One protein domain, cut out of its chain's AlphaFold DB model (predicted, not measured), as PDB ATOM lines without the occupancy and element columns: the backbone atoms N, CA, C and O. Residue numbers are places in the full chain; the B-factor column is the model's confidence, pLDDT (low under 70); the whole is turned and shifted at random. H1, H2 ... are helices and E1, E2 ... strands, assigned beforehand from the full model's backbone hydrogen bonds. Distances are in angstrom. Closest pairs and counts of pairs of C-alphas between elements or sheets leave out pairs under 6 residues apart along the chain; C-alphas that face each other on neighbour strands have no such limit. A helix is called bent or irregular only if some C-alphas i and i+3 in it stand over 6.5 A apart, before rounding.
ATOM      1  N   SER A 302     -16.027  -3.662  42.977       76.06
ATOM      2  CA  SER A 302     -15.125  -4.784  43.192       76.06
ATOM      3  C   SER A 302     -15.207  -5.357  44.600       76.06
ATOM      4  O   SER A 302     -15.196  -4.630  45.595       76.06
ATOM      5  N   ASP A 303     -15.153  -6.685  44.683       73.62
ATOM      6  CA  ASP A 303     -14.838  -7.392  45.925       73.62
ATOM      7  C   ASP A 303     -13.335  -7.319  46.267       73.62
ATOM      8  O   ASP A 303     -12.950  -7.483  47.423       73.62
ATOM      9  N   THR A 304     -12.472  -7.064  45.277       74.50
ATOM     10  CA  THR A 304     -11.020  -6.857  45.426       74.50
ATOM     11  C   THR A 304     -10.592  -5.655  44.575       74.50
ATOM     12  O   THR A 304     -10.340  -5.810  43.376       74.50
ATOM     13  N   PRO A 305     -10.589  -4.431  45.131       69.12
ATOM     14  CA  PRO A 305     -10.451  -3.214  44.335       69.12
ATOM     15  C   PRO A 305      -9.093  -3.135  43.632       69.12
ATOM     16  O   PRO A 305      -8.055  -3.427  44.229       69.12
ATOM     17  N   ALA A 306      -9.112  -2.718  42.365       76.38
ATOM     18  CA  ALA A 306      -7.922  -2.301  41.633       76.38
ATOM     19  C   ALA A 306      -7.731  -0.783  41.771       76.38
ATOM     20  O   ALA A 306      -8.710  -0.043  41.851       76.38
ATOM     21  N   PHE A 307      -6.478  -0.321  41.781       82.12
ATOM     22  CA  PHE A 307      -6.195   1.113  41.723       82.12
ATOM     23  C   PHE A 307      -6.500   1.660  40.338       82.12
ATOM     24  O   PHE A 307      -6.085   1.098  39.320       82.12
ATOM     25  N   ASP A 308      -7.174   2.798  40.322       79.25
ATOM     26  CA  ASP A 308      -7.518   3.520  39.124       79.25
ATOM     27  C   ASP A 308      -6.474   4.601  38.842       79.25
ATOM     28  O   ASP A 308      -6.134   5.409  39.703       79.25
ATOM     29  N   MET A 309      -5.976   4.647  37.606       91.19
ATOM     30  CA  MET A 309      -4.967   5.627  37.201       91.19
ATOM     31  C   MET A 309      -5.422   6.414  35.981       91.19
ATOM     32  O   MET A 309      -5.873   5.849  34.982       91.19
ATOM     33  N   THR A 310      -5.247   7.729  36.038       94.56
ATOM     34  CA  THR A 310      -5.249   8.575  34.848       94.56
ATOM     35  C   THR A 310      -3.810   8.852  34.459       94.56
ATOM     36  O   THR A 310      -3.024   9.345  35.267       94.56
ATOM     37  N   ILE A 311      -3.476   8.556  33.212       96.38
ATOM     38  CA  ILE A 311      -2.146   8.736  32.652       96.38
ATOM     39  C   ILE A 311      -2.158   9.785  31.543       96.38
ATOM     40  O   ILE A 311      -3.199  10.097  30.962       96.38
ATOM     41  N   GLN A 312      -0.980  10.305  31.232       96.56
ATOM     42  CA  GLN A 312      -0.724  11.094  30.034       96.56
ATOM     43  C   GLN A 312       0.533  10.547  29.368       96.56
ATOM     44  O   GLN A 312       1.573  10.414  30.019       96.56
ATOM     45  N   PHE A 313       0.432  10.218  28.083       96.19
ATOM     46  CA  PHE A 313       1.575   9.739  27.315       96.19
ATOM     47  C   PHE A 313       2.572  10.878  27.087       96.19
ATOM     48  O   PHE A 313       2.207  12.007  26.755       96.19
ATOM     49  N   LYS A 314       3.855  10.581  27.288       94.50
ATOM     50  CA  LYS A 314       4.954  11.477  26.938       94.50
ATOM     51  C   LYS A 314       4.984  11.591  25.416       94.50
ATOM     52  O   LYS A 314       4.816  10.597  24.721       94.50
ATOM     53  N   ASN A 315       5.220  12.799  24.913       89.12
ATOM     54  CA  ASN A 315       5.271  13.101  23.479       89.12
ATOM     55  C   ASN A 315       3.952  12.885  22.712       89.12
ATOM     56  O   ASN A 315       3.964  12.965  21.486       89.12
ATOM     57  N   ASP A 316       2.821  12.676  23.395       88.75
ATOM     58  CA  ASP A 316       1.508  12.742  22.750       88.75
ATOM     59  C   ASP A 316       1.220  14.191  22.302       88.75
ATOM     60  O   ASP A 316       1.088  15.079  23.155       88.75
ATOM     61  N   PRO A 317       1.095  14.465  20.988       82.44
ATOM     62  CA  PRO A 317       0.863  15.817  20.489       82.44
ATOM     63  C   PRO A 317      -0.493  16.387  20.918       82.44
ATOM     64  O   PRO A 317      -0.653  17.609  20.943       82.44
ATOM     65  N   THR A 318      -1.473  15.543  21.266       86.69
ATOM     66  CA  THR A 318      -2.792  16.008  21.710       86.69
ATOM     67  C   THR A 318      -2.847  16.266  23.215       86.69
ATOM     68  O   THR A 318      -3.859  16.781  23.693       86.69
ATOM     69  N   ASN A 319      -1.783  15.938  23.967       88.69
ATOM     70  CA  ASN A 319      -1.719  16.035  25.432       88.69
ATOM     71  C   ASN A 319      -2.969  15.458  26.121       88.69
ATOM     72  O   ASN A 319      -3.479  16.004  27.107       88.69
ATOM     73  N   THR A 320      -3.510  14.374  25.571       92.62
ATOM     74  CA  THR A 320      -4.769  13.798  26.022       92.62
ATOM     75  C   THR A 320      -4.526  12.899  27.227       92.62
ATOM     76  O   THR A 320      -3.607  12.083  27.264       92.62
ATOM     77  N   LYS A 321      -5.361  13.062  28.256       94.94
ATOM     78  CA  LYS A 321      -5.335  12.206  29.444       94.94
ATOM     79  C   LYS A 321      -6.187  10.975  29.195       94.94
ATOM     80  O   LYS A 321      -7.302  11.113  28.700       94.94
ATOM     81  N   PHE A 322      -5.695   9.810  29.598       95.56
ATOM     82  CA  PHE A 322      -6.390   8.536  29.460       95.56
ATOM     83  C   PHE A 322      -6.576   7.869  30.815       95.56
ATOM     84  O   PHE A 322      -5.654   7.820  31.626       95.56
ATOM     85  N   LYS A 323      -7.749   7.286  31.047       95.00
ATOM     86  CA  LYS A 323      -7.930   6.270  32.083       95.00
ATOM     87  C   LYS A 323      -7.204   4.993  31.654       95.00
ATOM     88  O   LYS A 323      -7.495   4.476  30.579       95.00
ATOM     89  N   LEU A 324      -6.291   4.487  32.478       95.00
ATOM     90  CA  LEU A 324      -5.574   3.238  32.224       95.00
ATOM     91  C   LEU A 324      -6.278   2.066  32.915       95.00
ATOM     92  O   LEU A 324      -6.432   2.063  34.134       95.00
ATOM     93  N   LEU A 325      -6.666   1.063  32.128       94.31
ATOM     94  CA  LEU A 325      -7.155  -0.233  32.592       94.31
ATOM     95  C   LEU A 325      -6.091  -1.292  32.300       94.31
ATOM     96  O   LEU A 325      -5.718  -1.496  31.146       94.31
ATOM     97  N   ILE A 326      -5.615  -1.990  33.325       93.94
ATOM     98  CA  ILE A 326      -4.670  -3.099  33.160       93.94
ATOM     99  C   ILE A 326      -5.431  -4.402  33.380       93.94
ATOM    100  O   ILE A 326      -6.025  -4.598  34.438       93.94
ATOM    101  N   ILE A 327      -5.425  -5.278  32.379       93.81
ATOM    102  CA  ILE A 327      -6.077  -6.589  32.435       93.81
ATOM    103  C   ILE A 327      -5.076  -7.694  32.114       93.81
ATOM    104  O   ILE A 327      -4.016  -7.441  31.538       93.81
ATOM    105  N   ASP A 328      -5.436  -8.921  32.465       92.31
ATOM    106  CA  ASP A 328      -4.621 -10.104  32.212       92.31
ATOM    107  C   ASP A 328      -5.530 -11.224  31.702       92.31
ATOM    108  O   ASP A 328      -6.253 -11.840  32.483       92.31
ATOM    109  N   SER A 329      -5.609 -11.384  30.377       93.00
ATOM    110  CA  SER A 329      -6.584 -12.268  29.730       93.00
ATOM    111  C   SER A 329      -6.000 -12.937  28.488       93.00
ATOM    112  O   SER A 329      -5.362 -12.245  27.689       93.00
ATOM    113  N   PRO A 330      -6.310 -14.221  28.229       91.69
ATOM    114  CA  PRO A 330      -5.885 -14.889  27.000       91.69
ATOM    115  C   PRO A 330      -6.604 -14.342  25.762       91.69
ATOM    116  O   PRO A 330      -6.189 -14.608  24.635       91.69
ATOM    117  N   PHE A 331      -7.680 -13.572  25.943       93.06
ATOM    118  CA  PHE A 331      -8.512 -13.079  24.855       93.06
ATOM    119  C   PHE A 331      -8.132 -11.669  24.418       93.06
ATOM    120  O   PHE A 331      -7.820 -10.799  25.235       93.06
ATOM    121  N   ASP A 332      -8.276 -11.383  23.123       91.50
ATOM    122  CA  ASP A 332      -8.199 -10.017  22.601       91.50
ATOM    123  C   ASP A 332      -9.469  -9.215  22.944       91.50
ATOM    124  O   ASP A 332     -10.297  -8.884  22.088       91.50
ATOM    125  N   CYS A 333      -9.652  -8.937  24.234       93.88
ATOM    126  CA  CYS A 333     -10.871  -8.350  24.775       93.88
ATOM    127  C   CYS A 333     -10.746  -6.871  25.159       93.88
ATOM    128  O   CYS A 333     -11.767  -6.268  25.495       93.88
ATOM    129  N   GLY A 334      -9.565  -6.251  25.020       94.44
ATOM    130  CA  GLY A 334      -9.293  -4.870  25.446       94.44
ATOM    131  C   GLY A 334     -10.360  -3.875  24.979       94.44
ATOM    132  O   GLY A 334     -11.016  -3.240  25.800       94.44
ATOM    133  N   ARG A 335     -10.671  -3.836  23.673       91.06
ATOM    134  CA  ARG A 335     -11.734  -2.960  23.125       91.06
ATOM    135  C   ARG A 335     -13.108  -3.209  23.759       91.06
ATOM    136  O   ARG A 335     -13.878  -2.279  23.974       91.06
ATOM    137  N   SER A 336     -13.426  -4.471  24.052       93.88
ATOM    138  CA  SER A 336     -14.704  -4.834  24.672       93.88
ATOM    139  C   SER A 336     -14.761  -4.414  26.143       93.88
ATOM    140  O   SER A 336     -15.817  -3.960  26.587       93.88
ATOM    141  N   VAL A 337     -13.638  -4.507  26.862       95.56
ATOM    142  CA  VAL A 337     -13.490  -4.015  28.238       95.56
ATOM    143  C   VAL A 337     -13.657  -2.497  28.285       95.56
ATOM    144  O   VAL A 337     -14.472  -2.023  29.068       95.56
ATOM    145  N   LEU A 338     -13.000  -1.735  27.398       94.56
ATOM    146  CA  LEU A 338     -13.134  -0.268  27.324       94.56
ATOM    147  C   LEU A 338     -14.603   0.171  27.177       94.56
ATOM    148  O   LEU A 338     -15.104   1.015  27.924       94.56
ATOM    149  N   TRP A 339     -15.318  -0.428  26.221       91.62
ATOM    150  CA  TRP A 339     -16.715  -0.088  25.945       91.62
ATOM    151  C   TRP A 339     -17.664  -0.530  27.061       91.62
ATOM    152  O   TRP A 339     -18.574   0.221  27.438       91.62
ATOM    153  N   LYS A 340     -17.466  -1.735  27.612       94.44
ATOM    154  CA  LYS A 340     -18.262  -2.208  28.748       94.44
ATOM    155  C   LYS A 340     -18.000  -1.337  29.979       94.44
ATOM    156  O   LYS A 340     -18.972  -0.901  30.578       94.44
ATOM    157  N   TYR A 341     -16.751  -0.982  30.285       93.50
ATOM    158  CA  TYR A 341     -16.416  -0.068  31.380       93.50
ATOM    159  C   TYR A 341     -17.163   1.260  31.247       93.50
ATOM    160  O   TYR A 341     -17.909   1.635  32.149       93.50
ATOM    161  N   ARG A 342     -17.064   1.929  30.088       91.75
ATOM    162  CA  ARG A 342     -17.749   3.211  29.846       91.75
ATOM    163  C   ARG A 342     -19.264   3.110  30.059       91.75
ATOM    164  O   ARG A 342     -19.864   3.956  30.721       91.75
ATOM    165  N   SER A 343     -19.891   2.073  29.500       91.44
ATOM    166  CA  SER A 343     -21.341   1.867  29.633       91.44
ATOM    167  C   SER A 343     -21.775   1.515  31.062       91.44
ATOM    168  O   SER A 343     -22.745   2.093  31.555       91.44
ATOM    169  N   SER A 344     -21.046   0.630  31.747       91.31
ATOM    170  CA  SER A 344     -21.300   0.248  33.140       91.31
ATOM    171  C   SER A 344     -21.099   1.420  34.100       91.31
ATOM    172  O   SER A 344     -21.932   1.630  34.981       91.31
ATOM    173  N   LEU A 345     -20.054   2.230  33.903       90.38
ATOM    174  CA  LEU A 345     -19.787   3.416  34.713       90.38
ATOM    175  C   LEU A 345     -20.918   4.432  34.572       90.38
ATOM    176  O   LEU A 345     -21.471   4.887  35.574       90.38
ATOM    177  N   LYS A 346     -21.324   4.725  33.328       88.88
ATOM    178  CA  LYS A 346     -22.461   5.609  33.060       88.88
ATOM    179  C   LYS A 346     -23.715   5.113  33.769       88.88
ATOM    180  O   LYS A 346     -24.382   5.906  34.421       88.88
ATOM    181  N   TYR A 347     -24.024   3.821  33.688       87.12
ATOM    182  CA  TYR A 347     -25.167   3.252  34.399       87.12
ATOM    183  C   TYR A 347     -25.053   3.442  35.921       87.12
ATOM    184  O   TYR A 347     -25.963   4.000  36.534       87.12
ATOM    185  N   LYS A 348     -23.916   3.062  36.517       84.44
ATOM    186  CA  LYS A 348     -23.684   3.109  37.968       84.44
ATOM    187  C   LYS A 348     -23.759   4.515  38.553       84.44
ATOM    188  O   LYS A 348     -24.420   4.692  39.571       84.44
ATOM    189  N   VAL A 349     -23.164   5.508  37.889       84.19
ATOM    190  CA  VAL A 349     -23.230   6.920  38.308       84.19
ATOM    191  C   VAL A 349     -24.682   7.417  38.376       84.19
ATOM    192  O   VAL A 349     -25.030   8.162  39.285       84.19
ATOM    193  N   HIS A 350     -25.558   6.962  37.472       79.25
ATOM    194  CA  HIS A 350     -26.971   7.367  37.455       79.25
ATOM    195  C   HIS A 350     -27.863   6.540  38.398       79.25
ATOM    196  O   HIS A 350     -28.959   6.982  38.739       79.25
ATOM    197  N   SER A 351     -27.434   5.341  38.805       74.00
ATOM    198  CA  SER A 351     -28.239   4.402  39.601       74.00
ATOM    199  C   SER A 351     -27.823   4.291  41.073       74.00
ATOM    200  O   SER A 351     -28.383   3.462  41.794       74.00
ATOM    201  N   THR A 362     -18.311   4.892  42.307       84.75
ATOM    202  CA  THR A 362     -19.174   6.032  42.637       84.75
ATOM    203  C   THR A 362     -18.802   6.721  43.947       84.75
ATOM    204  O   THR A 362     -19.278   7.830  44.179       84.75
ATOM    205  N   ASP A 363     -17.963   6.127  44.791       82.25
ATOM    206  CA  ASP A 363     -17.467   6.769  46.013       82.25
ATOM    207  C   ASP A 363     -16.665   8.037  45.674       82.25
ATOM    208  O   ASP A 363     -16.729   9.027  46.399       82.25
ATOM    209  N   TRP A 364     -16.043   8.067  44.490       84.12
ATOM    210  CA  TRP A 364     -15.337   9.222  43.933       84.12
ATOM    211  C   TRP A 364     -16.239  10.244  43.229       84.12
ATOM    212  O   TRP A 364     -15.766  11.306  42.833       84.12
ATOM    213  N   SER A 365     -17.537   9.964  43.060       83.44
ATOM    214  CA  SER A 365     -18.443  10.794  42.240       83.44
ATOM    215  C   SER A 365     -18.654  12.221  42.759       83.44
ATOM    216  O   SER A 365     -19.083  13.085  41.998       83.44
ATOM    217  N   LYS A 366     -18.366  12.480  44.044       81.62
ATOM    218  CA  LYS A 366     -18.430  13.826  44.641       81.62
ATOM    219  C   LYS A 366     -17.179  14.659  44.347       81.62
ATOM    220  O   LYS A 366     -17.282  15.881  44.285       81.62
ATOM    221  N   ASP A 367     -16.040  14.000  44.146       83.75
ATOM    222  CA  ASP A 367     -14.733  14.644  44.001       83.75
ATOM    223  C   ASP A 367     -14.238  14.653  42.549       83.75
ATOM    224  O   ASP A 367     -13.392  15.473  42.184       83.75
ATOM    225  N   LYS A 368     -14.755  13.749  41.706       84.56
ATOM    226  CA  LYS A 368     -14.284  13.533  40.335       84.56
ATOM    227  C   LYS A 368     -15.438  13.413  39.344       84.56
ATOM    228  O   LYS A 368     -16.429  12.728  39.594       84.56
ATOM    229  N   ASP A 369     -15.264  14.009  38.165       87.69
ATOM    230  CA  ASP A 369     -16.144  13.770  37.018       87.69
ATOM    231  C   ASP A 369     -15.775  12.439  36.349       87.69
ATOM    232  O   ASP A 369     -14.961  12.362  35.427       87.69
ATOM    233  N   LEU A 370     -16.370  11.365  36.864       86.44
ATOM    234  CA  LEU A 370     -16.105  10.001  36.410       86.44
ATOM    235  C   LEU A 370     -16.485   9.781  34.940       86.44
ATOM    236  O   LEU A 370     -15.850   8.973  34.265       86.44
ATOM    237  N   ILE A 371     -17.496  10.494  34.434       86.12
ATOM    238  CA  ILE A 371     -17.925  10.363  33.038       86.12
ATOM    239  C   ILE A 371     -16.862  10.962  32.123       86.12
ATOM    240  O   ILE A 371     -16.412  10.275  31.210       86.12
ATOM    241  N   HIS A 372     -16.401  12.175  32.426       87.06
ATOM    242  CA  HIS A 372     -15.344  12.828  31.658       87.06
ATOM    243  C   HIS A 372     -14.013  12.057  31.725       87.06
ATOM    244  O   HIS A 372     -13.298  11.944  30.733       87.06
ATOM    245  N   ILE A 373     -13.666  11.458  32.871       83.50
ATOM    246  CA  ILE A 373     -12.453  10.622  32.986       83.50
ATOM    247  C   ILE A 373     -12.526   9.379  32.076       83.50
ATOM    248  O   ILE A 373     -11.499   8.915  31.584       83.50
ATOM    249  N   ALA A 374     -13.726   8.854  31.814       87.00
ATOM    250  CA  ALA A 374     -13.949   7.707  30.933       87.00
ATOM    251  C   ALA A 374     -14.137   8.082  29.447       87.00
ATOM    252  O   ALA A 374     -14.412   7.203  28.614       87.00
ATOM    253  N   ASP A 375     -13.978   9.360  29.090       89.88
ATOM    254  CA  ASP A 375     -14.023   9.795  27.693       89.88
ATOM    255  C   ASP A 375     -12.838   9.256  26.903       89.88
ATOM    256  O   ASP A 375     -13.005   8.900  25.743       89.88
ATOM    257  N   ASN A 376     -11.674   9.117  27.531       94.19
ATOM    258  CA  ASN A 376     -10.469   8.570  26.920       94.19
ATOM    259  C   ASN A 376      -9.983   7.414  27.777       94.19
ATOM    260  O   ASN A 376      -9.663   7.597  28.951       94.19
ATOM    261  N   ILE A 377      -9.944   6.217  27.207       95.69
ATOM    262  CA  ILE A 377      -9.583   5.021  27.957       95.69
ATOM    263  C   ILE A 377      -8.561   4.233  27.147       95.69
ATOM    264  O   ILE A 377      -8.711   4.039  25.941       95.69
ATOM    265  N   VAL A 378      -7.527   3.774  27.833       96.12
ATOM    266  CA  VAL A 378      -6.537   2.840  27.319       96.12
ATOM    267  C   VAL A 378      -6.589   1.562  28.142       96.12
ATOM    268  O   VAL A 378      -6.682   1.600  29.367       96.12
ATOM    269  N   CYS A 379      -6.567   0.420  27.466       96.50
ATOM    270  CA  CYS A 379      -6.546  -0.891  28.087       96.50
ATOM    271  C   CYS A 379      -5.283  -1.620  27.655       96.50
ATOM    272  O   CYS A 379      -5.077  -1.844  26.462       96.50
ATOM    273  N   TYR A 380      -4.456  -1.982  28.627       96.00
ATOM    274  CA  TYR A 380      -3.289  -2.821  28.421       96.00
ATOM    275  C   TYR A 380      -3.615  -4.247  28.865       96.00
ATOM    276  O   TYR A 380      -3.814  -4.499  30.055       96.00
ATOM    277  N   ASN A 381      -3.698  -5.173  27.909       94.69
ATOM    278  CA  ASN A 381      -3.761  -6.602  28.192       94.69
ATOM    279  C   ASN A 381      -2.336  -7.146  28.311       94.69
ATOM    280  O   ASN A 381      -1.648  -7.300  27.298       94.69
ATOM    281  N   ARG A 382      -1.912  -7.439  29.543       92.88
ATOM    282  CA  ARG A 382      -0.548  -7.873  29.868       92.88
ATOM    283  C   ARG A 382      -0.192  -9.211  29.233       92.88
ATOM    284  O   ARG A 382       0.882  -9.312  28.648       92.88
ATOM    285  N   MET A 383      -1.095 -10.195  29.270       90.44
ATOM    286  CA  MET A 383      -0.856 -11.524  28.689       90.44
ATOM    287  C   MET A 383      -0.517 -11.457  27.201       90.44
ATOM    288  O   MET A 383       0.381 -12.143  26.726       90.44
ATOM    289  N   LEU A 384      -1.236 -10.606  26.468       89.12
ATOM    290  CA  LEU A 384      -1.053 -10.432  25.026       89.12
ATOM    291  C   LEU A 384      -0.058  -9.325  24.680       89.12
ATOM    292  O   LEU A 384       0.133  -9.036  23.500       89.12
ATOM    293  N   LYS A 385       0.491  -8.653  25.699       91.88
ATOM    294  CA  LYS A 385       1.251  -7.407  25.581       91.88
ATOM    295  C   LYS A 385       0.582  -6.413  24.632       91.88
ATOM    296  O   LYS A 385       1.240  -5.763  23.833       91.88
ATOM    297  N   LYS A 386      -0.746  -6.309  24.667       92.75
ATOM    298  CA  LYS A 386      -1.503  -5.534  23.681       92.75
ATOM    299  C   LYS A 386      -2.140  -4.315  24.316       92.75
ATOM    300  O   LYS A 386      -2.910  -4.430  25.269       92.75
ATOM    301  N   LEU A 387      -1.876  -3.155  23.732       95.19
ATOM    302  CA  LEU A 387      -2.492  -1.891  24.097       95.19
ATOM    303  C   LEU A 387      -3.656  -1.598  23.147       95.19
ATOM    304  O   LEU A 387      -3.512  -1.646  21.928       95.19
ATOM    305  N   THR A 388      -4.825  -1.301  23.704       96.06
ATOM    306  CA  THR A 388      -5.999  -0.837  22.959       96.06
ATOM    307  C   THR A 388      -6.407   0.532  23.472       96.06
ATOM    308  O   THR A 388      -6.578   0.707  24.677       96.06
ATOM    309  N   LEU A 389      -6.604   1.488  22.569       95.56
ATOM    310  CA  LEU A 389      -6.949   2.866  22.895       95.56
ATOM    311  C   LEU A 389      -8.287   3.249  22.270       95.56
ATOM    312  O   LEU A 389      -8.576   2.908  21.123       95.56
ATOM    313  N   ASP A 390      -9.086   3.986  23.030       94.50
ATOM    314  CA  ASP A 390     -10.312   4.621  22.569       94.50
ATOM    315  C   ASP A 390     -10.330   6.057  23.101       94.50
ATOM    316  O   ASP A 390     -10.481   6.283  24.307       94.50
ATOM    317  N   GLY A 391     -10.149   7.020  22.200       91.38
ATOM    318  CA  GLY A 391      -9.910   8.422  22.535       91.38
ATOM    319  C   GLY A 391     -10.763   9.375  21.709       91.38
ATOM    320  O   GLY A 391     -11.299   9.008  20.669       91.38
ATOM    321  N   SER A 392     -10.914  10.605  22.181       88.25
ATOM    322  CA  SER A 392     -11.544  11.688  21.432       88.25
ATOM    323  C   SER A 392     -10.612  12.231  20.350       88.25
ATOM    324  O   SER A 392      -9.383  12.209  20.490       88.25
ATOM    325  N   ASN A 393     -11.203  12.740  19.265       85.62
ATOM    326  CA  ASN A 393     -10.476  13.196  18.078       85.62
ATOM    327  C   ASN A 393      -9.485  12.114  17.616       85.62
ATOM    328  O   ASN A 393      -9.769  10.930  17.769       85.62
ATOM    329  N   ASN A 394      -8.294  12.496  17.152       88.69
ATOM    330  CA  ASN A 394      -7.270  11.570  16.654       88.69
ATOM    331  C   ASN A 394      -6.332  11.027  17.755       88.69
ATOM    332  O   ASN A 394      -5.323  10.405  17.436       88.69
ATOM    333  N   ALA A 395      -6.607  11.273  19.044       91.56
ATOM    334  CA  ALA A 395      -5.648  11.008  20.123       91.56
ATOM    335  C   ALA A 395      -5.234   9.527  20.232       91.56
ATOM    336  O   ALA A 395      -4.051   9.221  20.356       91.56
ATOM    337  N   ALA A 396      -6.190   8.596  20.153       93.50
ATOM    338  CA  ALA A 396      -5.901   7.168  20.278       93.50
ATOM    339  C   ALA A 396      -5.093   6.633  19.087       93.50
ATOM    340  O   ALA A 396      -4.157   5.859  19.291       93.50
ATOM    341  N   HIS A 397      -5.429   7.076  17.873       91.94
ATOM    342  CA  HIS A 397      -4.668   6.751  16.668       91.94
ATOM    343  C   HIS A 397      -3.241   7.307  16.753       91.94
ATOM    344  O   HIS A 397      -2.287   6.561  16.575       91.94
ATOM    345  N   ASN A 398      -3.089   8.590  17.102       91.50
ATOM    346  CA  ASN A 398      -1.784   9.245  17.197       91.50
ATOM    347  C   ASN A 398      -0.863   8.567  18.210       91.50
ATOM    348  O   ASN A 398       0.317   8.405  17.933       91.50
ATOM    349  N   ILE A 399      -1.379   8.161  19.373       92.75
ATOM    350  CA  ILE A 399      -0.572   7.425  20.352       92.75
ATOM    351  C   ILE A 399      -0.120   6.082  19.784       92.75
ATOM    352  O   ILE A 399       1.054   5.750  19.907       92.75
ATOM    353  N   ALA A 400      -1.025   5.314  19.171       92.75
ATOM    354  CA  ALA A 400      -0.663   4.022  18.599       92.75
ATOM    355  C   ALA A 400       0.408   4.181  17.508       92.75
ATOM    356  O   ALA A 400       1.461   3.562  17.614       92.75
ATOM    357  N   ASP A 401       0.163   5.042  16.524       91.06
ATOM    358  CA  ASP A 401       1.024   5.267  15.360       91.06
ATOM    359  C   ASP A 401       2.365   5.924  15.741       91.06
ATOM    360  O   ASP A 401       3.433   5.341  15.574       91.06
ATOM    361  N   ILE A 402       2.329   7.102  16.372       89.06
ATOM    362  CA  ILE A 402       3.526   7.929  16.597       89.06
ATOM    363  C   ILE A 402       4.421   7.366  17.705       89.06
ATOM    364  O   ILE A 402       5.645   7.449  17.600       89.06
ATOM    365  N   LEU A 403       3.841   6.849  18.795       89.81
ATOM    366  CA  LEU A 403       4.629   6.433  19.964       89.81
ATOM    367  C   LEU A 403       5.038   4.965  19.918       89.81
ATOM    368  O   LEU A 403       6.056   4.614  20.509       89.81
ATOM    369  N   PHE A 404       4.258   4.121  19.244       90.88
ATOM    370  CA  PHE A 404       4.454   2.674  19.289       90.88
ATOM    371  C   PHE A 404       4.446   1.997  17.916       90.88
ATOM    372  O   PHE A 404       4.526   0.773  17.870       90.88
ATOM    373  N   ASN A 405       4.363   2.750  16.811       87.75
ATOM    374  CA  ASN A 405       4.306   2.194  15.455       87.75
ATOM    375  C   ASN A 405       3.176   1.153  15.289       87.75
ATOM    376  O   ASN A 405       3.339   0.096  14.680       87.75
ATOM    377  N   GLY A 406       2.045   1.428  15.934       87.44
ATOM    378  CA  GLY A 406       0.811   0.662  15.842       87.44
ATOM    379  C   GLY A 406      -0.126   1.196  14.763       87.44
ATOM    380  O   GLY A 406       0.237   2.043  13.958       87.44
ATOM    381  N   GLY A 407      -1.369   0.716  14.778       85.88
ATOM    382  CA  GLY A 407      -2.399   1.133  13.824       85.88
ATOM    383  C   GLY A 407      -3.719   1.496  14.497       85.88
ATOM    384  O   GLY A 407      -3.860   1.445  15.725       85.88
ATOM    385  N   GLY A 408      -4.723   1.838  13.693       83.75
ATOM    386  CA  GLY A 408      -6.060   2.146  14.184       83.75
ATOM    387  C   GLY A 408      -6.896   2.945  13.192       83.75
ATOM    388  O   GLY A 408      -6.581   3.011  12.012       83.75
ATOM    389  N   HIS A 409      -7.955   3.579  13.693       81.00
ATOM    390  CA  HIS A 409      -8.809   4.460  12.895       81.00
ATOM    391  C   HIS A 409      -8.719   5.871  13.461       81.00
ATOM    392  O   HIS A 409      -9.044   6.084  14.634       81.00
ATOM    393  N   SER A 410      -8.270   6.825  12.643       80.00
ATOM    394  CA  SER A 410      -8.111   8.223  13.050       80.00
ATOM    395  C   SER A 410      -9.439   8.953  13.228       80.00
ATOM    396  O   SER A 410      -9.490   9.875  14.029       80.00
ATOM    397  N   ASP A 411     -10.498   8.536  12.528       76.69
ATOM    398  CA  ASP A 411     -11.815   9.172  12.598       76.69
ATOM    399  C   ASP A 411     -12.940   8.125  12.578       76.69
ATOM    400  O   ASP A 411     -12.987   7.243  11.720       76.69
ATOM    401  N   LEU A 412     -13.833   8.217  13.560       72.69
ATOM    402  CA  LEU A 412     -15.072   7.456  13.676       72.69
ATOM    403  C   LEU A 412     -16.246   8.438  13.704       72.69
ATOM    404  O   LEU A 412     -16.116   9.544  14.217       72.69
ATOM    405  N   ASP A 413     -17.441   7.989  13.318       61.47
ATOM    406  CA  ASP A 413     -18.667   8.816  13.244       61.47
ATOM    407  C   ASP A 413     -19.029   9.634  14.485       61.47
ATOM    408  O   ASP A 413     -19.797  10.591  14.418       61.47
ATOM    409  N   ASN A 414     -18.534   9.230  15.647       71.19
ATOM    410  CA  ASN A 414     -18.774   9.914  16.909       71.19
ATOM    411  C   ASN A 414     -17.642  10.883  17.299       71.19
ATOM    412  O   ASN A 414     -17.598  11.305  18.455       71.19
ATOM    413  N   GLY A 415     -16.745  11.225  16.367       78.12
ATOM    414  CA  GLY A 415     -15.596  12.106  16.588       78.12
ATOM    415  C   GLY A 415     -14.522  11.483  17.482       78.12
ATOM    416  O   GLY A 415     -13.838  12.193  18.225       78.12
ATOM    417  N   ARG A 416     -14.427  10.150  17.489       87.50
ATOM    418  CA  ARG A 416     -13.450   9.384  18.278       87.50
ATOM    419  C   ARG A 416     -12.449   8.699  17.359       87.50
ATOM    420  O   ARG A 416     -12.734   8.473  16.194       87.50
ATOM    421  N   SER A 417     -11.325   8.281  17.921       88.44
ATOM    422  CA  SER A 417     -10.347   7.417  17.263       88.44
ATOM    423  C   SER A 417     -10.144   6.129  18.043       88.44
ATOM    424  O   SER A 417     -10.408   6.039  19.249       88.44
ATOM    425  N   LEU A 418      -9.630   5.125  17.340       90.88
ATOM    426  CA  LEU A 418      -9.170   3.869  17.915       90.88
ATOM    427  C   LEU A 418      -7.682   3.705  17.647       90.88
ATOM    428  O   LEU A 418      -7.214   4.045  16.565       90.88
ATOM    429  N   GLY A 419      -6.973   3.131  18.613       92.31
ATOM    430  CA  GLY A 419      -5.578   2.723  18.478       92.31
ATOM    431  C   GLY A 419      -5.385   1.287  18.955       92.31
ATOM    432  O   GLY A 419      -6.073   0.825  19.870       92.31
ATOM    433  N   SER A 420      -4.461   0.564  18.335       92.06
ATOM    434  CA  SER A 420      -4.095  -0.801  18.706       92.06
ATOM    435  C   SER A 420      -2.617  -1.037  18.430       92.06
ATOM    436  O   SER A 420      -2.159  -0.816  17.312       92.06
ATOM    437  N   VAL A 421      -1.888  -1.547  19.420       92.94
ATOM    438  CA  VAL A 421      -0.461  -1.853  19.272       92.94
ATOM    439  C   VAL A 421      -0.031  -3.041  20.131       92.94
ATOM    440  O   VAL A 421      -0.611  -3.288  21.193       92.94
ATOM    441  N   ILE A 422       0.959  -3.792  19.652       90.38
ATOM    442  CA  ILE A 422       1.667  -4.812  20.428       90.38
ATOM    443  C   ILE A 422       2.890  -4.150  21.065       90.38
ATOM    444  O   ILE A 422       3.649  -3.456  20.402       90.38
ATOM    445  N   ILE A 423       3.040  -4.327  22.370       91.00
ATOM    446  CA  ILE A 423       4.110  -3.774  23.188       91.00
ATOM    447  C   ILE A 423       5.226  -4.810  23.272       91.00
ATOM    448  O   ILE A 423       5.143  -5.777  24.032       91.00
ATOM    449  N   ASP A 424       6.297  -4.595  22.519       85.06
ATOM    450  CA  ASP A 424       7.437  -5.515  22.525       85.06
ATOM    451  C   ASP A 424       8.209  -5.463  23.854       85.06
ATOM    452  O   ASP A 424       8.644  -6.496  24.379       85.06
ATOM    453  N   ASN A 425       8.308  -4.267  24.448       89.31
ATOM    454  CA  ASN A 425       9.016  -4.001  25.696       89.31
ATOM    455  C   ASN A 425       8.103  -3.326  26.739       89.31
ATOM    456  O   ASN A 425       7.780  -2.142  26.643       89.31
ATOM    457  N   GLU A 426       7.710  -4.072  27.780       90.75
ATOM    458  CA  GLU A 426       6.836  -3.560  28.851       90.75
ATOM    459  C   GLU A 426       7.485  -2.401  29.631       90.75
ATOM    460  O   GLU A 426       6.775  -1.511  30.093       90.75
ATOM    461  N   ALA A 427       8.820  -2.355  29.739       93.00
ATOM    462  CA  ALA A 427       9.511  -1.250  30.405       93.00
ATOM    463  C   ALA A 427       9.392   0.057  29.609       93.00
ATOM    464  O   ALA A 427       9.101   1.098  30.191       93.00
ATOM    465  N   GLU A 428       9.525  -0.003  28.281       91.44
ATOM    466  CA  GLU A 428       9.328   1.166  27.410       91.44
ATOM    467  C   GLU A 428       7.891   1.682  27.477       91.44
ATOM    468  O   GLU A 428       7.683   2.892  27.540       91.44
ATOM    469  N   PHE A 429       6.903   0.785  27.540       93.94
ATOM    470  CA  PHE A 429       5.514   1.179  27.770       93.94
ATOM    471  C   PHE A 429       5.324   1.869  29.126       93.94
ATOM    472  O   PHE A 429       4.684   2.914  29.195       93.94
ATOM    473  N   MET A 430       5.893   1.339  30.209       94.19
ATOM    474  CA  MET A 430       5.793   1.995  31.520       94.19
ATOM    475  C   MET A 430       6.500   3.359  31.541       94.19
ATOM    476  O   MET A 430       6.009   4.306  32.158       94.19
ATOM    477  N   ASP A 431       7.613   3.493  30.821       95.38
ATOM    478  CA  ASP A 431       8.348   4.749  30.686       95.38
ATOM    479  C   ASP A 431       7.683   5.739  29.720       95.38
ATOM    480  O   ASP A 431       8.024   6.928  29.738       95.38
ATOM    481  N   SER A 432       6.718   5.312  28.902       94.81
ATOM    482  CA  SER A 432       6.088   6.158  27.887       94.81
ATOM    483  C   SER A 432       5.028   7.104  28.447       94.81
ATOM    484  O   SER A 432       4.499   7.920  27.698       94.81
ATOM    485  N   PHE A 433       4.654   7.008  29.723       96.56
ATOM    486  CA  PHE A 433       3.613   7.851  30.310       96.56
ATOM    487  C   PHE A 433       3.986   8.370  31.699       96.56
ATOM    488  O   PHE A 433       4.973   7.970  32.313       96.56
ATOM    489  N   ILE A 434       3.203   9.332  32.175       96.75
ATOM    490  CA  ILE A 434       3.215   9.792  33.563       96.75
ATOM    491  C   ILE A 434       1.839   9.566  34.179       96.75
ATOM    492  O   ILE A 434       0.820   9.686  33.496       96.75
ATOM    493  N   VAL A 435       1.806   9.262  35.475       96.44
ATOM    494  CA  VAL A 435       0.559   9.215  36.240       96.44
ATOM    495  C   VAL A 435       0.174  10.643  36.617       96.44
ATOM    496  O   VAL A 435       0.958  11.368  37.225       96.44
ATOM    497  N   VAL A 436      -1.026  11.050  36.217       94.62
ATOM    498  CA  VAL A 436      -1.576  12.391  36.445       94.62
ATOM    499  C   VAL A 436      -2.522  12.402  37.642       94.62
ATOM    500  O   VAL A 436      -2.633  13.419  38.322       94.62
ATOM    501  N   ASP A 437      -3.210  11.287  37.887       90.44
ATOM    502  CA  ASP A 437      -4.161  11.138  38.985       90.44
ATOM    503  C   ASP A 437      -4.305   9.657  39.377       90.44
ATOM    504  O   ASP A 437      -4.145   8.775  38.528       90.44
ATOM    505  N   ILE A 438      -4.601   9.394  40.652       86.75
ATOM    506  CA  ILE A 438      -4.804   8.056  41.235       86.75
ATOM    507  C   ILE A 438      -6.062   8.098  42.101       86.75
ATOM    508  O   ILE A 438      -6.321   9.112  42.761       86.75
ATOM    509  N   PHE A 439      -6.851   7.029  42.093       75.00
ATOM    510  CA  PHE A 439      -7.980   6.860  43.000       75.00
ATOM    511  C   PHE A 439      -8.368   5.396  43.216       75.00
ATOM    512  O   PHE A 439      -7.892   4.535  42.442       75.00
TER     513      PHE A 439
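This is residues 302 to 351 and 362 to 439 of the 439 residues of an uncharacterized protein of Thermosipho africanus (UniProt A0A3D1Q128). A twisted sheet of seven strands curls round the helix H4 on one face, while the long helix H1 crosses the other face slantwise. H1 runs on past the sheet, where the short helices H2 and H3 pack on its far part; H5 only grazes the sheet. The printed part has 128 residues with five named helices and seven named strands, in the order E1 E2 H1 H2 H3 E3 E4 H4 E5 E6 H5 E7, and its class is mixed, helices and strands. The sheet's order is E5 E6 E4 E3 E2 E1 E7; it is mixed, with E3 and E2 parallel and the other neighbours antiparallel. The whole is compact and rounded, with a radius of gyration of the C-alphas of 14.0 A and spans of 40 by 32 by 26 A.

In the sheet, E3, residues 377 to 381, and E2, residues 321 to 327, are parallel at 27 degrees, with N 325 and O 378 2.8 A apart, within hydrogen-bond range. E4, residues 386 to 392, is antiparallel to E3 at 174 degrees, and the two form a hairpin; N 379 and O 388 are 2.8 A apart. E6, residues 416 to 422, is antiparallel to E4, with N 389 and O 419 at 2.8 A. E5, residues 407 to 412, is an edge strand and forms a hairpin with E6, with N 420 and O 407 at 2.8 A. On the other side of E2 lies E1, residues 309 to 313, antiparallel at 117 degrees and in a hairpin with E2; N 311 and O 322 are 2.8 A apart. E7, residues 433 to 438, is the other edge strand, antiparallel to E1, with N 436 and O 310 at 2.8 A. H1, residues 334 to 351, is on the sheet at a height of 10.8 A, over E3 and E2 and only just over E4, on which 3 of its C-alphas fall. On the local plane it stands at 57 degrees to E2, slantwise to the strands; its closest C-alphas to E3 are those of Gly 334 and Cys 379, 5.5 A. H4, residues 395 to 404, is on the opposite face, which makes three layers, helices on both faces of a sheet; the closest C-alphas of H4 and E6 are those of His 397 and Gly 419, 4.5 A. E4, H4 and E5 form a split strand-helix-strand unit, two strands running the same way with E6 between them, and its crossover is right-handed. H3, residues 370 to 373, grazes the sheet and touches H1 at residues 342 to 349 alone, closest at the C-alphas of Lys 346 and Ile 371, 6.6 A. H2, residues 362 to 366, only just touches H1, with 3 pairs of C-alphas within 8 A, made by residues 348 to 349 of H1 alone; the closest are Val 349 and Thr 362, 6.0 A. H5, residues 426 to 431, only just on the sheet with 5 pairs of C-alphas within 10 A, grazes it with residues 429 to 431. Every O i to N i+4 pair is within hydrogen-bond range in H1, H4 and H5; in H2 it is 0 of 1, with 1 of 2 O i to N i+3 pairs, and H3 is too short for an O i to N i+4 pair.

E1 begins at C-alpha 309, (-4.967, 5.627, 37.201). E2 is 19.0 A long, E4 20.1 A and E6 20.8 A. H1 is 25.4 A long and ends at C-alpha 351, (-28.239, 4.402, 39.601); H4 is 13.1 A long. H2 is irregular, with C-alphas 363 and 366 7.3 A apart. E7 ends at C-alpha 438, (-4.804, 8.056, 41.235).

The two C-alphas farthest apart are those of Ser 351 and Asp 424, 40.8 A. Residues 352 to 361 are not printed, and C-alphas 351 and 362 are 9.7 A apart across the cut. Of the links that are printed whole, E1 to E2 and E2 to H1 are short and the others tight. The mean pLDDT of the printed part is 89.0; residues 305 and 413 are under 70.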